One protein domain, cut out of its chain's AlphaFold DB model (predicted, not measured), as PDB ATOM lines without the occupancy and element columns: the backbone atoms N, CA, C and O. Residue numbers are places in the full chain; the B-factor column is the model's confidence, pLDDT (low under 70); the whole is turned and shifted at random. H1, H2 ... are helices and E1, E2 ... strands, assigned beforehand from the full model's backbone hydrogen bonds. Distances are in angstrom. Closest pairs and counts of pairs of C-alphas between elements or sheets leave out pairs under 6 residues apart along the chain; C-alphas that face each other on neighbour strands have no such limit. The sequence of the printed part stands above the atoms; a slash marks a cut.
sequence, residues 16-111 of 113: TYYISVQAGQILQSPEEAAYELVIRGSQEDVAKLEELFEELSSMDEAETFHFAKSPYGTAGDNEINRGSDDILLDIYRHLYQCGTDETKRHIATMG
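What this domain is: This is residues 16 to 111 of the 113 residues of an uncharacterized protein of Paenibacillus oryzae (UniProt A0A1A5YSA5). The model is a long helical hairpin with a small head at one end: H1 and H2 run side by side in opposite directions, and the head, where H1 begins and H2 ends, holds a three-stranded sheet and the short helix H3. The far tip of the hairpin, residues 68 to 75, sticks out. The printed part has 96 residues with three named strands and then three named helices, in the order E1, E2, E3, H1, H2, H3; the sheet order is E2, E1, E3, antiparallel throughout. The class is mostly helix. The whole is elongated, with spans of 45 by 28 by 23 A, and only just loose, close to compact, with a radius of gyration of the C-alphas of 15.1 A.

Where its parts are: E1 is residues 16 to 20, 13.5 A from first to last C-alpha, beginning with C-alpha 16 at (119.748, 113.329, 150.544). E2 is residues 25 to 27, 6.4 A, and E3 is residues 37 to 41, 12.5 A. H1 is residues 43 to 69, 39.1 A long. H2 is residues 74 to 98, 36.9 A long, with C-alpha 74 at (77.654, 116.423, 153.428). H3 is residues 101 to 110, 14.5 A, ending with C-alpha 110 at (100.926, 101.882, 145.904).

How they stand to each other: E1 is the inner strand. E1 and E2 form a hairpin, with N 18 and O 27 within hydrogen-bond range at 2.9 A. E1 and E3 are antiparallel at 141 degrees, with N 19 and O 37 within hydrogen-bond range at 2.8 A. H1 is on the sheet but only grazes it, with residues 45 to 53; H2 only grazes it with residues 92 to 98, and H3 with residues 101 to 107. H1 and H2 form a helical hairpin and touch at a shallow tilt of 17 degrees, opposite ways; their closest C-alphas, Leu 56 and Ser 84, are 5.9 A apart. H2, with residues 92 to 97 alone, touches H3 in a second helical hairpin, at a shallow tilt of 28 degrees, opposite ways; the closest C-alphas are those of Tyr 96 and Lys 104, 5.0 A apart. H1 and H3 are apart. Every O i to N i+4 pair is within hydrogen-bond range in H1 and H3; in H2, 18 of 21 are.

The domain as a whole: The two C-alphas farthest apart, those of Thr 16 and Tyr 72, are 45.3 A apart. Without residues 68 to 75, which stand free, the body spans 38 by 28 by 23 A. The printed part has no cut. The link E2 to E3 is short; the other links are tight. The mean pLDDT of the printed part is 86.2, and residues 66 to 67 and 69 to 81 are under 70.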
ATOM      1  N   THR A  16     120.646 114.397 150.103       94.25
ATOM      2  CA  THR A  16     119.748 113.329 150.544       94.25
ATOM      3  C   THR A  16     118.867 113.868 151.656       94.25
ATOM      4  O   THR A  16     119.382 114.481 152.590       94.25
ATOM      5  N   TYR A  17     117.568 113.626 151.542       95.56
ATOM      6  CA  TYR A  17     116.580 113.969 152.555       95.56
ATOM      7  C   TYR A  17     115.719 112.747 152.855       95.56
ATOM      8  O   TYR A  17     115.454 111.930 151.967       95.56
ATOM      9  N   TYR A  18     115.288 112.640 154.105       96.25
ATOM     10  CA  TYR A  18     114.457 111.551 154.600       96.25
ATOM     11  C   TYR A  18     113.078 112.108 154.912       96.25
ATOM     12  O   TYR A  18     112.954 113.093 155.633       96.25
ATOM     13  N   ILE A  19     112.050 111.510 154.330       95.75
ATOM     14  CA  ILE A  19     110.698 112.054 154.325       95.75
ATOM     15  C   ILE A  19     109.801 111.162 155.168       95.75
ATOM     16  O   ILE A  19     109.753 109.944 154.970       95.75
ATOM     17  N   SER A  20     109.088 111.787 156.096       95.38
ATOM     18  CA  SER A  20     108.016 111.182 156.874       95.38
ATOM     19  C   SER A  20     106.712 111.810 156.407       95.38
ATOM     20  O   SER A  20     106.405 112.944 156.768       95.38
ATOM     21  N   VAL A  21     105.983 111.109 155.540       92.12
ATOM     22  CA  VAL A  21     104.743 111.629 154.951       92.12
ATOM     23  C   VAL A  21     103.652 111.652 156.012       92.12
ATOM     24  O   VAL A  21     102.934 112.639 156.118       92.12
ATOM     25  N   GLN A  22     103.592 110.625 156.866       88.81
ATOM     26  CA  GLN A  22     102.636 110.571 157.977       88.81
ATOM     27  C   GLN A  22     102.817 111.713 158.983       88.81
ATOM     28  O   GLN A  22     101.841 112.177 159.563       88.81
ATOM     29  N   ALA A  23     104.059 112.145 159.215       91.19
ATOM     30  CA  ALA A  23     104.352 113.250 160.125       91.19
ATOM     31  C   ALA A  23     104.424 114.616 159.419       91.19
ATOM     32  O   ALA A  23     104.539 115.630 160.103       91.19
ATOM     33  N   GLY A  24     104.415 114.654 158.082       92.19
ATOM     34  CA  GLY A  24     104.654 115.870 157.301       92.19
ATOM     35  C   GLY A  24     106.052 116.464 157.506       92.19
ATOM     36  O   GLY A  24     106.202 117.681 157.566       92.19
ATOM     37  N   GLN A  25     107.079 115.625 157.686       93.88
ATOM     38  CA  GLN A  25     108.432 116.069 158.044       93.88
ATOM     39  C   GLN A  25     109.478 115.729 156.984       93.88
ATOM     40  O   GLN A  25     109.470 114.653 156.379       93.88
ATOM     41  N   ILE A  26     110.445 116.637 156.838       94.94
ATOM     42  CA  ILE A  26     111.627 116.490 155.990       94.94
ATOM     43  C   ILE A  26     112.862 116.557 156.886       94.94
ATOM     44  O   ILE A  26     113.133 117.571 157.522       94.94
ATOM     45  N   LEU A  27     113.618 115.467 156.932       94.19
ATOM     46  CA  LEU A  27     114.783 115.304 157.794       94.19
ATOM     47  C   LEU A  27     116.057 115.329 156.953       94.19
ATOM     48  O   LEU A  27     116.089 114.855 155.810       94.19
ATOM     49  N   GLN A  28     117.136 115.844 157.534       92.75
ATOM     50  CA  GLN A  28     118.453 115.843 156.898       92.75
ATOM     51  C   GLN A  28     119.267 114.607 157.290       92.75
ATOM     52  O   GLN A  28     120.194 114.227 156.574       92.75
ATOM     53  N   SER A  29     118.908 113.967 158.404       92.06
ATOM     54  CA  SER A  29     119.544 112.764 158.924       92.06
ATOM     55  C   SER A  29     118.498 111.715 159.328       92.06
ATOM     56  O   SER A  29     117.466 112.054 159.907       92.06
ATOM     57  N   PRO A  30     118.776 110.419 159.101       90.25
ATOM     58  CA  PRO A  30     117.842 109.336 159.418       90.25
ATOM     59  C   PRO A  30     117.694 109.089 160.929       90.25
ATOM     60  O   PRO A  30     116.836 108.322 161.350       90.25
ATOM     61  N   GLU A  31     118.562 109.696 161.740       91.69
ATOM     62  CA  GLU A  31     118.587 109.560 163.200       91.69
ATOM     63  C   GLU A  31     117.685 110.588 163.904       91.69
ATOM     64  O   GLU A  31     117.463 110.478 165.107       91.69
ATOM     65  N   GLU A  32     117.172 111.587 163.175       90.25
ATOM     66  CA  GLU A  32     116.334 112.654 163.739       90.25
ATOM     67  C   GLU A  32     114.938 112.145 164.113       90.25
ATOM     68  O   GLU A  32     114.427 112.463 165.187       90.25
ATOM     69  N   ALA A  33     114.331 111.339 163.240       92.25
ATOM     70  CA  ALA A  33     113.021 110.733 163.442       92.25
ATOM     71  C   ALA A  33     112.799 109.560 162.472       92.25
ATOM     72  O   ALA A  33     113.582 109.323 161.550       92.25
ATOM     73  N   ALA A  34     111.705 108.822 162.681       93.81
ATOM     74  CA  ALA A  34     111.275 107.787 161.750       93.81
ATOM     75  C   ALA A  34     110.876 108.401 160.399       93.81
ATOM     76  O   ALA A  34     110.156 109.400 160.347       93.81
ATOM     77  N   TYR A  35     111.321 107.766 159.318       94.69
ATOM     78  CA  TYR A  35     111.042 108.160 157.941       94.69
ATOM     79  C   TYR A  35     110.543 106.964 157.133       94.69
ATOM     80  O   TYR A  35     110.751 105.807 157.504       94.69
ATOM     81  N   GLU A  36     109.900 107.258 156.010       93.69
ATOM     82  CA  GLU A  36     109.279 106.266 155.131       93.69
ATOM     83  C   GLU A  36     109.946 106.251 153.756       93.69
ATOM     84  O   GLU A  36     110.102 105.195 153.148       93.69
ATOM     85  N   LEU A  37     110.352 107.427 153.270       95.12
ATOM     86  CA  LEU A  37     110.858 107.619 151.915       95.12
ATOM     87  C   LEU A  37     112.173 108.391 151.933       95.12
ATOM     88  O   LEU A  37     112.443 109.183 152.834       95.12
ATOM     89  N   VAL A  38     112.990 108.180 150.905       95.69
ATOM     90  CA  VAL A  38     114.278 108.865 150.738       95.69
ATOM     91  C   VAL A  38     114.329 109.541 149.376       95.69
ATOM     92  O   VAL A  38     114.051 108.921 148.343       95.69
ATOM     93  N   ILE A  39     114.715 110.812 149.352       94.81
ATOM     94  CA  ILE A  39     114.824 111.592 148.117       94.81
ATOM     95  C   ILE A  39     116.218 112.180 147.945       94.81
ATOM     96  O   ILE A  39     116.964 112.363 148.908       94.81
ATOM     97  N   ARG A  40     116.551 112.511 146.695       93.50
ATOM     98  CA  ARG A  40     117.756 113.255 146.333       93.50
ATOM     99  C   ARG A  40     117.356 114.503 145.548       93.50
ATOM    100  O   ARG A  40     117.283 114.481 144.319       93.50
ATOM    101  N   GLY A  41     117.084 115.577 146.282       90.56
ATOM    102  CA  GLY A  41     116.548 116.837 145.760       90.56
ATOM    103  C   GLY A  41     117.457 118.034 146.024       90.56
ATOM    104  O   GLY A  41     118.407 117.952 146.809       90.56
ATOM    105  N   SER A  42     117.189 119.143 145.341       92.25
ATOM    106  CA  SER A  42     117.758 120.449 145.673       92.25
ATOM    107  C   SER A  42     116.990 121.094 146.833       92.25
ATOM    108  O   SER A  42     115.987 120.572 147.320       92.25
ATOM    109  N   GLN A  43     117.444 122.264 147.275       90.31
ATOM    110  CA  GLN A  43     116.706 123.056 148.259       90.31
ATOM    111  C   GLN A  43     115.336 123.525 147.733       90.31
ATOM    112  O   GLN A  43     114.419 123.693 148.524       90.31
ATOM    113  N   GLU A  44     115.179 123.687 146.415       91.56
ATOM    114  CA  GLU A  44     113.892 124.031 145.791       91.56
ATOM    115  C   GLU A  44     112.905 122.863 145.881       91.56
ATOM    116  O   GLU A  44     111.731 123.070 146.174       91.56
ATOM    117  N   ASP A  45     113.388 121.628 145.695       92.75
ATOM    118  CA  ASP A  45     112.563 120.427 145.857       92.75
ATOM    119  C   ASP A  45     112.051 120.285 147.294       92.75
ATOM    120  O   ASP A  45     110.905 119.894 147.502       92.75
ATOM    121  N   VAL A  46     112.904 120.603 148.273       93.31
ATOM    122  CA  VAL A  46     112.542 120.599 149.695       93.31
ATOM    123  C   VAL A  46     111.536 121.695 149.997       93.31
ATOM    124  O   VAL A  46     110.488 121.386 150.545       93.31
ATOM    125  N   ALA A  47     111.799 122.934 149.574       94.44
ATOM    126  CA  ALA A  47     110.881 124.047 149.795       94.44
ATOM    127  C   ALA A  47     109.489 123.764 149.206       94.44
ATOM    128  O   ALA A  47     108.477 124.097 149.817       94.44
ATOM    129  N   LYS A  48     109.424 123.098 148.044       94.69
ATOM    130  CA  LYS A  48     108.147 122.689 147.452       94.69
ATOM    131  C   LYS A  48     107.423 121.628 148.284       94.69
ATOM    132  O   LYS A  48     106.205 121.690 148.402       94.69
ATOM    133  N   LEU A  49     108.146 120.659 148.847       94.94
ATOM    134  CA  LEU A  49     107.556 119.664 149.747       94.94
ATOM    135  C   LEU A  49     107.081 120.287 151.059       94.94
ATOM    136  O   LEU A  49     106.019 119.907 151.533       94.94
ATOM    137  N   GLU A  50     107.834 121.234 151.623       95.19
ATOM    138  CA  GLU A  50     107.418 121.973 152.823       95.19
ATOM    139  C   GLU A  50     106.108 122.726 152.570       95.19
ATOM    140  O   GLU A  50     105.166 122.564 153.339       95.19
ATOM    141  N   GLU A  51     106.003 123.444 151.445       95.62
ATOM    142  CA  GLU A  51     104.770 124.137 151.045       95.62
ATOM    143  C   GLU A  51     103.577 123.174 150.946       95.62
ATOM    144  O   GLU A  51     102.506 123.459 151.478       95.62
ATOM    145  N   LEU A  52     103.762 122.013 150.308       95.12
ATOM    146  CA  LEU A  52     102.703 121.012 150.176       95.12
ATOM    147  C   LEU A  52     102.301 120.403 151.530       95.12
ATOM    148  O   LEU A  52     101.119 120.161 151.761       95.12
ATOM    149  N   PHE A  53     103.253 120.163 152.438       94.62
ATOM    150  CA  PHE A  53     102.943 119.662 153.781       94.62
ATOM    151  C   PHE A  53     102.211 120.699 154.637       94.62
ATOM    152  O   PHE A  53     101.277 120.339 155.354       94.62
ATOM    153  N   GLU A  54     102.587 121.977 154.549       93.94
ATOM    154  CA  GLU A  54     101.858 123.062 155.214       93.94
ATOM    155  C   GLU A  54     100.434 123.200 154.663       93.94
ATOM    156  O   GLU A  54      99.487 123.354 155.439       93.94
ATOM    157  N   GLU A  55     100.257 123.104 153.343       92.44
ATOM    158  CA  GLU A  55      98.935 123.168 152.713       92.44
ATOM    159  C   GLU A  55      98.046 121.998 153.155       92.44
ATOM    160  O   GLU A  55      96.898 122.216 153.553       92.44
ATOM    161  N   LEU A  56      98.602 120.782 153.189       90.00
ATOM    162  CA  LEU A  56      97.911 119.592 153.684       90.00
ATOM    163  C   LEU A  56      97.492 119.745 155.153       90.00
ATOM    164  O   LEU A  56      96.345 119.468 155.494       90.00
ATOM    165  N   SER A  57      98.393 120.221 156.021       89.50
ATOM    166  CA  SER A  57      98.090 120.452 157.441       89.50
ATOM    167  C   SER A  57      96.986 121.494 157.622       89.50
ATOM    168  O   SER A  57      96.082 121.309 158.433       89.50
ATOM    169  N   SER A  58      97.034 122.580 156.849       87.62
ATOM    170  CA  SER A  58      96.025 123.642 156.888       87.62
ATOM    171  C   SER A  58      94.643 123.135 156.454       87.62
ATOM    172  O   SER A  58      93.626 123.498 157.054       87.62
ATOM    173  N   MET A  59      94.594 122.259 155.442       84.62
ATOM    174  CA  MET A  59      93.357 121.595 155.033       84.62
ATOM    175  C   MET A  59      92.824 120.644 156.106       84.62
ATOM    176  O   MET A  59      91.651 120.758 156.454       84.62
ATOM    177  N   ASP A  60      93.666 119.790 156.691       79.94
ATOM    178  CA  ASP A  60      93.261 118.846 157.746       79.94
ATOM    179  C   ASP A  60      92.704 119.571 158.989       79.94
ATOM    180  O   ASP A  60      91.655 119.210 159.542       79.94
ATOM    181  N   GLU A  61      93.338 120.682 159.383       82.06
ATOM    182  CA  GLU A  61      92.827 121.554 160.440       82.06
ATOM    183  C   GLU A  61      91.450 122.116 160.076       82.06
ATOM    184  O   GLU A  61      90.515 122.046 160.885       82.06
ATOM    185  N   ALA A  62      91.294 122.649 158.858       78.56
ATOM    186  CA  ALA A  62      90.015 123.164 158.387       78.56
ATOM    187  C   ALA A  62      88.927 122.079 158.438       78.56
ATOM    188  O   ALA A  62      87.851 122.337 158.986       78.56
ATOM    189  N   GLU A  63      89.209 120.866 157.954       74.00
ATOM    190  CA  GLU A  63      88.306 119.711 158.023       74.00
ATOM    191  C   GLU A  63      87.870 119.437 159.462       74.00
ATOM    192  O   GLU A  63      86.671 119.446 159.764       74.00
ATOM    193  N   THR A  64      88.826 119.305 160.383       75.69
ATOM    194  CA  THR A  64      88.557 119.098 161.813       75.69
ATOM    195  C   THR A  64      87.627 120.176 162.387       75.69
ATOM    196  O   THR A  64      86.654 119.863 163.088       75.69
ATOM    197  N   PHE A  65      87.865 121.455 162.073       76.31
ATOM    198  CA  PHE A  65      87.000 122.553 162.518       76.31
ATOM    199  C   PHE A  65      85.603 122.508 161.880       76.31
ATOM    200  O   PHE A  65      84.613 122.834 162.552       76.31
ATOM    201  N   HIS A  66      85.501 122.109 160.611       69.88
ATOM    202  CA  HIS A  66      84.233 121.947 159.901       69.88
ATOM    203  C   HIS A  66      83.375 120.838 160.529       69.88
ATOM    204  O   HIS A  66      82.211 121.096 160.868       69.88
ATOM    205  N   PHE A  67      83.951 119.661 160.799       66.19
ATOM    206  CA  PHE A  67      83.259 118.552 161.466       66.19
ATOM    207  C   PHE A  67      82.820 118.900 162.892       66.19
ATOM    208  O   PHE A  67      81.697 118.581 163.293       66.19
ATOM    209  N   ALA A  68      83.661 119.610 163.652       72.44
ATOM    210  CA  ALA A  68      83.327 120.031 165.012       72.44
ATOM    211  C   ALA A  68      82.135 121.006 165.061       72.44
ATOM    212  O   ALA A  68      81.373 121.010 166.031       72.44
ATOM    213  N   LYS A  69      81.954 121.839 164.025       68.12
ATOM    214  CA  LYS A  69      80.860 122.821 163.956       68.12
ATOM    215  C   LYS A  69      79.571 122.283 163.343       68.12
ATOM    216  O   LYS A  69      78.508 122.815 163.665       68.12
ATOM    217  N   SER A  70      79.634 121.292 162.458       63.22
ATOM    218  CA  SER A  70      78.454 120.821 161.730       63.22
ATOM    219  C   SER A  70      78.488 119.307 161.492       63.22
ATOM    220  O   SER A  70      78.901 118.862 160.424       63.22
ATOM    221  N   PRO A  71      77.977 118.492 162.433       59.50
ATOM    222  CA  PRO A  71      78.016 117.029 162.320       59.50
ATOM    223  C   PRO A  71      77.127 116.431 161.206       59.50
ATOM    224  O   PRO A  71      77.062 115.212 161.080       59.50
ATOM    225  N   TYR A  72      76.419 117.247 160.410       56.16
ATOM    226  CA  TYR A  72      75.446 116.784 159.403       56.16
ATOM    227  C   TYR A  72      75.612 117.426 158.006       56.16
ATOM    228  O   TYR A  72      74.693 117.363 157.189       56.16
ATOM    229  N   GLY A  73      76.749 118.064 157.706       59.62
ATOM    230  CA  GLY A  73      76.968 118.766 156.433       59.62
ATOM    231  C   GLY A  73      77.726 117.940 155.391       59.62
ATOM    232  O   GLY A  73      78.940 117.910 155.415       59.62
ATOM    233  N   THR A  74      77.036 117.332 154.425       55.50
ATOM    234  CA  THR A  74      77.654 116.423 153.428       55.50
ATOM    235  C   THR A  74      78.215 117.116 152.177       55.50
ATOM    236  O   THR A  74      78.934 116.495 151.402       55.50
ATOM    237  N   ALA A  75      77.852 118.379 151.922       51.28
ATOM    238  CA  ALA A  75      78.185 119.059 150.665       51.28
ATOM    239  C   ALA A  75      79.554 119.768 150.676       51.28
ATOM    240  O   ALA A  75      80.126 119.949 149.609       51.28
ATOM    241  N   GLY A  76      80.063 120.154 151.854       60.69
ATOM    242  CA  GLY A  76      81.402 120.744 152.013       60.69
ATOM    243  C   GLY A  76      82.503 119.689 152.137       60.69
ATOM    244  O   GLY A  76      83.542 119.824 151.505       60.69
ATOM    245  N   ASP A  77      82.231 118.597 152.856       63.12
ATOM    246  CA  ASP A  77      83.131 117.449 153.054       63.12
ATOM    247  C   ASP A  77      83.819 116.975 151.770       63.12
ATOM    248  O   ASP A  77      85.036 116.884 151.699       63.12
ATOM    249  N   ASN A  78      83.040 116.712 150.719       65.00
ATOM    250  CA  ASN A  78      83.555 116.104 149.491       65.00
ATOM    251  C   ASN A  78      84.415 117.055 148.638       65.00
ATOM    252  O   ASN A  78      85.061 116.601 147.695       65.00
ATOM    253  N   GLU A  79      84.358 118.364 148.898       66.81
ATOM    254  CA  GLU A  79      85.231 119.359 148.265       66.81
ATOM    255  C   GLU A  79      86.522 119.525 149.072       66.81
ATOM    256  O   GLU A  79      87.594 119.576 148.474       66.81
ATOM    257  N   ILE A  80      86.434 119.518 150.408       67.12
ATOM    258  CA  ILE A  80      87.608 119.655 151.278       67.12
ATOM    259  C   ILE A  80      88.458 118.375 151.259       67.12
ATOM    260  O   ILE A  80      89.654 118.474 151.005       67.12
ATOM    261  N   ASN A  81      87.841 117.189 151.369       69.44
ATOM    262  CA  ASN A  81      88.542 115.908 151.206       69.44
ATOM    263  C   ASN A  81      89.250 115.846 149.848       69.44
ATOM    264  O   ASN A  81      90.418 115.487 149.778       69.44
ATOM    265  N   ARG A  82      88.575 116.270 148.765       76.19
ATOM    266  CA  ARG A  82      89.196 116.294 147.433       76.19
ATOM    267  C   ARG A  82      90.437 117.176 147.379       76.19
ATOM    268  O   ARG A  82      91.384 116.815 146.697       76.19
ATOM    269  N   GLY A  83      90.421 118.304 148.084       78.75
ATOM    270  CA  GLY A  83      91.588 119.163 148.225       78.75
ATOM    271  C   GLY A  83      92.750 118.441 148.908       78.75
ATOM    272  O   GLY A  83      93.848 118.407 148.359       78.75
ATOM    273  N   SER A  84      92.489 117.804 150.054       81.31
ATOM    274  CA  SER A  84      93.486 117.044 150.819       81.31
ATOM    275  C   SER A  84      94.055 115.865 150.008       81.31
ATOM    276  O   SER A  84      95.268 115.644 149.996       81.31
ATOM    277  N   ASP A  85      93.201 115.143 149.272       86.38
ATOM    278  CA  ASP A  85      93.592 114.057 148.363       86.38
ATOM    279  C   ASP A  85      94.477 114.549 147.199       86.38
ATOM    280  O   ASP A  85      95.487 113.912 146.885       86.38
ATOM    281  N   ASP A  86      94.134 115.677 146.563       90.25
ATOM    282  CA  ASP A  86      94.932 116.264 145.474       90.25
ATOM    283  C   ASP A  86      96.330 116.684 145.969       90.25
ATOM    284  O   ASP A  86      97.334 116.366 145.326       90.25
ATOM    285  N   ILE A  87      96.427 117.305 147.152       91.62
ATOM    286  CA  ILE A  87      97.722 117.703 147.733       91.62
ATOM    287  C   ILE A  87      98.577 116.479 148.057       91.62
ATOM    288  O   ILE A  87      99.764 116.444 147.723       91.62
ATOM    289  N   LEU A  88      97.989 115.447 148.674       91.44
ATOM    290  CA  LEU A  88      98.687 114.185 148.936       91.44
ATOM    291  C   LEU A  88      99.224 113.574 147.641       91.44
ATOM    292  O   LEU A  88     100.376 113.128 147.592       91.44
ATOM    293  N   LEU A  89      98.425 113.585 146.575       92.44
ATOM    294  CA  LEU A  89      98.856 113.102 145.271       92.44
ATOM    295  C   LEU A  89     100.041 113.915 144.729       92.44
ATOM    296  O   LEU A  89     101.002 113.321 144.232       92.44
ATOM    297  N   ASP A  90     100.018 115.244 144.847       94.06
ATOM    298  CA  ASP A  90     101.126 116.104 144.427       94.06
ATOM    299  C   ASP A  90     102.404 115.870 145.249       94.06
ATOM    300  O   ASP A  90     103.491 115.784 144.665       94.06
ATOM    301  N   ILE A  91     102.291 115.636 146.564       94.69
ATOM    302  CA  ILE A  91     103.419 115.213 147.412       94.69
ATOM    303  C   ILE A  91     104.024 113.924 146.852       94.69
ATOM    304  O   ILE A  91     105.212 113.886 146.523       94.69
ATOM    305  N   TYR A  92     103.224 112.870 146.667       94.50
ATOM    306  CA  TYR A  92     103.733 111.590 146.163       94.50
ATOM    307  C   TYR A  92     104.287 111.683 144.738       94.50
ATOM    308  O   TYR A  92     105.273 111.011 144.424       94.50
ATOM    309  N   ARG A  93     103.726 112.531 143.871       93.94
ATOM    310  CA  ARG A  93     104.267 112.776 142.522       93.94
ATOM    311  C   ARG A  93     105.607 113.494 142.573       93.94
ATOM    312  O   ARG A  93     106.503 113.151 141.798       93.94
ATOM    313  N   HIS A  94     105.775 114.471 143.458       94.44
ATOM    314  CA  HIS A  94     107.051 115.165 143.633       94.44
ATOM    315  C   HIS A  94     108.112 114.234 144.234       94.44
ATOM    316  O   HIS A  94     109.226 114.128 143.713       94.44
ATOM    317  N   LEU A  95     107.735 113.443 145.242       94.25
ATOM    318  CA  LEU A  95     108.581 112.396 145.822       94.25
ATOM    319  C   LEU A  95     108.949 111.314 144.805       94.25
ATOM    320  O   LEU A  95     110.075 110.826 144.816       94.25
ATOM    321  N   TYR A  96     108.053 110.956 143.886       93.75
ATOM    322  CA  TYR A  96     108.371 110.030 142.803       93.75
ATOM    323  C   TYR A  96     109.392 110.625 141.826       93.75
ATOM    324  O   TYR A  96     110.294 109.926 141.374       93.75
ATOM    325  N   GLN A  97     109.307 111.917 141.508       91.50
ATOM    326  CA  GLN A  97     110.248 112.571 140.593       91.50
ATOM    327  C   GLN A  97     111.656 112.685 141.197       91.50
ATOM    328  O   GLN A  97     112.641 112.325 140.541       91.50
ATOM    329  N   CYS A  98     111.742 113.118 142.456       92.38
ATOM    330  CA  CYS A  98     113.006 113.400 143.145       92.38
ATOM    331  C   CYS A  98     113.495 112.241 144.037       92.38
ATOM    332  O   CYS A  98     114.570 112.316 144.636       92.38
ATOM    333  N   GLY A  99     112.728 111.155 144.113       91.06
ATOM    334  CA  GLY A  99     113.013 109.975 144.919       91.06
ATOM    335  C   GLY A  99     114.153 109.111 144.398       91.06
ATOM    336  O   GLY A  99     114.485 109.105 143.208       91.06
ATOM    337  N   THR A 100     114.732 108.332 145.310       92.75
ATOM    338  CA  THR A 100     115.622 107.215 144.968       92.75
ATOM    339  C   THR A 100     114.859 106.116 144.221       92.75
ATOM    340  O   THR A 100     113.627 106.087 144.212       92.75
ATOM    341  N   ASP A 101     115.576 105.174 143.606       92.69
ATOM    342  CA  ASP A 101     114.958 104.007 142.962       92.69
ATOM    343  C   ASP A 101     114.061 103.209 143.919       92.69
ATOM    344  O   ASP A 101     113.010 102.708 143.517       92.69
ATOM    345  N   GLU A 102     114.442 103.133 145.197       91.88
ATOM    346  CA  GLU A 102     113.639 102.494 146.240       91.88
ATOM    347  C   GLU A 102     112.330 103.251 146.484       91.88
ATOM    348  O   GLU A 102     111.261 102.647 146.406       91.88
ATOM    349  N   THR A 103     112.396 104.573 146.669       93.31
ATOM    350  CA  THR A 103     111.216 105.436 146.833       93.31
ATOM    351  C   THR A 103     110.285 105.344 145.629       93.31
ATOM    352  O   THR A 103     109.086 105.129 145.789       93.31
ATOM    353  N   LYS A 104     110.826 105.419 144.409       93.25
ATOM    354  CA  LYS A 104     110.040 105.279 143.174       93.25
ATOM    355  C   LYS A 104     109.338 103.935 143.103       93.25
ATOM    356  O   LYS A 104     108.153 103.879 142.789       93.25
ATOM    357  N   ARG A 105     110.051 102.849 143.412       92.56
ATOM    358  CA  ARG A 105     109.478 101.502 143.426       92.56
ATOM    359  C   ARG A 105     108.393 101.374 144.487       92.56
ATOM    360  O   ARG A 105     107.348 100.805 144.197       92.56
ATOM    361  N   HIS A 106     108.631 101.904 145.681       90.62
ATOM    362  CA  HIS A 106     107.673 101.875 146.777       90.62
ATOM    363  C   HIS A 106     106.382 102.613 146.395       90.62
ATOM    364  O   HIS A 106     105.297 102.038 146.461       90.62
ATOM    365  N   ILE A 107     106.499 103.828 145.862       90.69
ATOM    366  CA  ILE A 107     105.353 104.614 145.392       90.69
ATOM    367  C   ILE A 107     104.648 103.928 144.209       90.69
ATOM    368  O   ILE A 107     103.424 103.833 144.192       90.69
ATOM    369  N   ALA A 108     105.390 103.351 143.258       88.81
ATOM    370  CA  ALA A 108     104.802 102.601 142.145       88.81
ATOM    371  C   ALA A 108     103.998 101.373 142.611       88.81
ATOM    372  O   ALA A 108     103.013 101.005 141.975       88.81
ATOM    373  N   THR A 109     104.380 100.742 143.729       89.38
ATOM    374  CA  THR A 109     103.602  99.631 144.304       89.38
ATOM    375  C   THR A 109     102.314 100.070 144.994       89.38
ATOM    376  O   THR A 109     101.440  99.230 145.194       89.38
ATOM    377  N   MET A 110     102.162 101.357 145.319       86.44
ATOM    378  CA  MET A 110     100.926 101.882 145.904       86.44
ATOM    379  C   MET A 110      99.801 102.031 144.869       86.44
ATOM    380  O   MET A 110      98.638 102.075 145.251       86.44
ATOM    381  N   GLY A 111     100.124 102.093 143.569       78.75
ATOM    382  CA  GLY A 111      99.126 102.258 142.506       78.75
ATOM    383  C   GLY A 111      98.436 103.627 142.509       78.75
ATOM    384  O   GLY A 111      97.272 103.716 142.131       78.75
TER     385      GLY A 111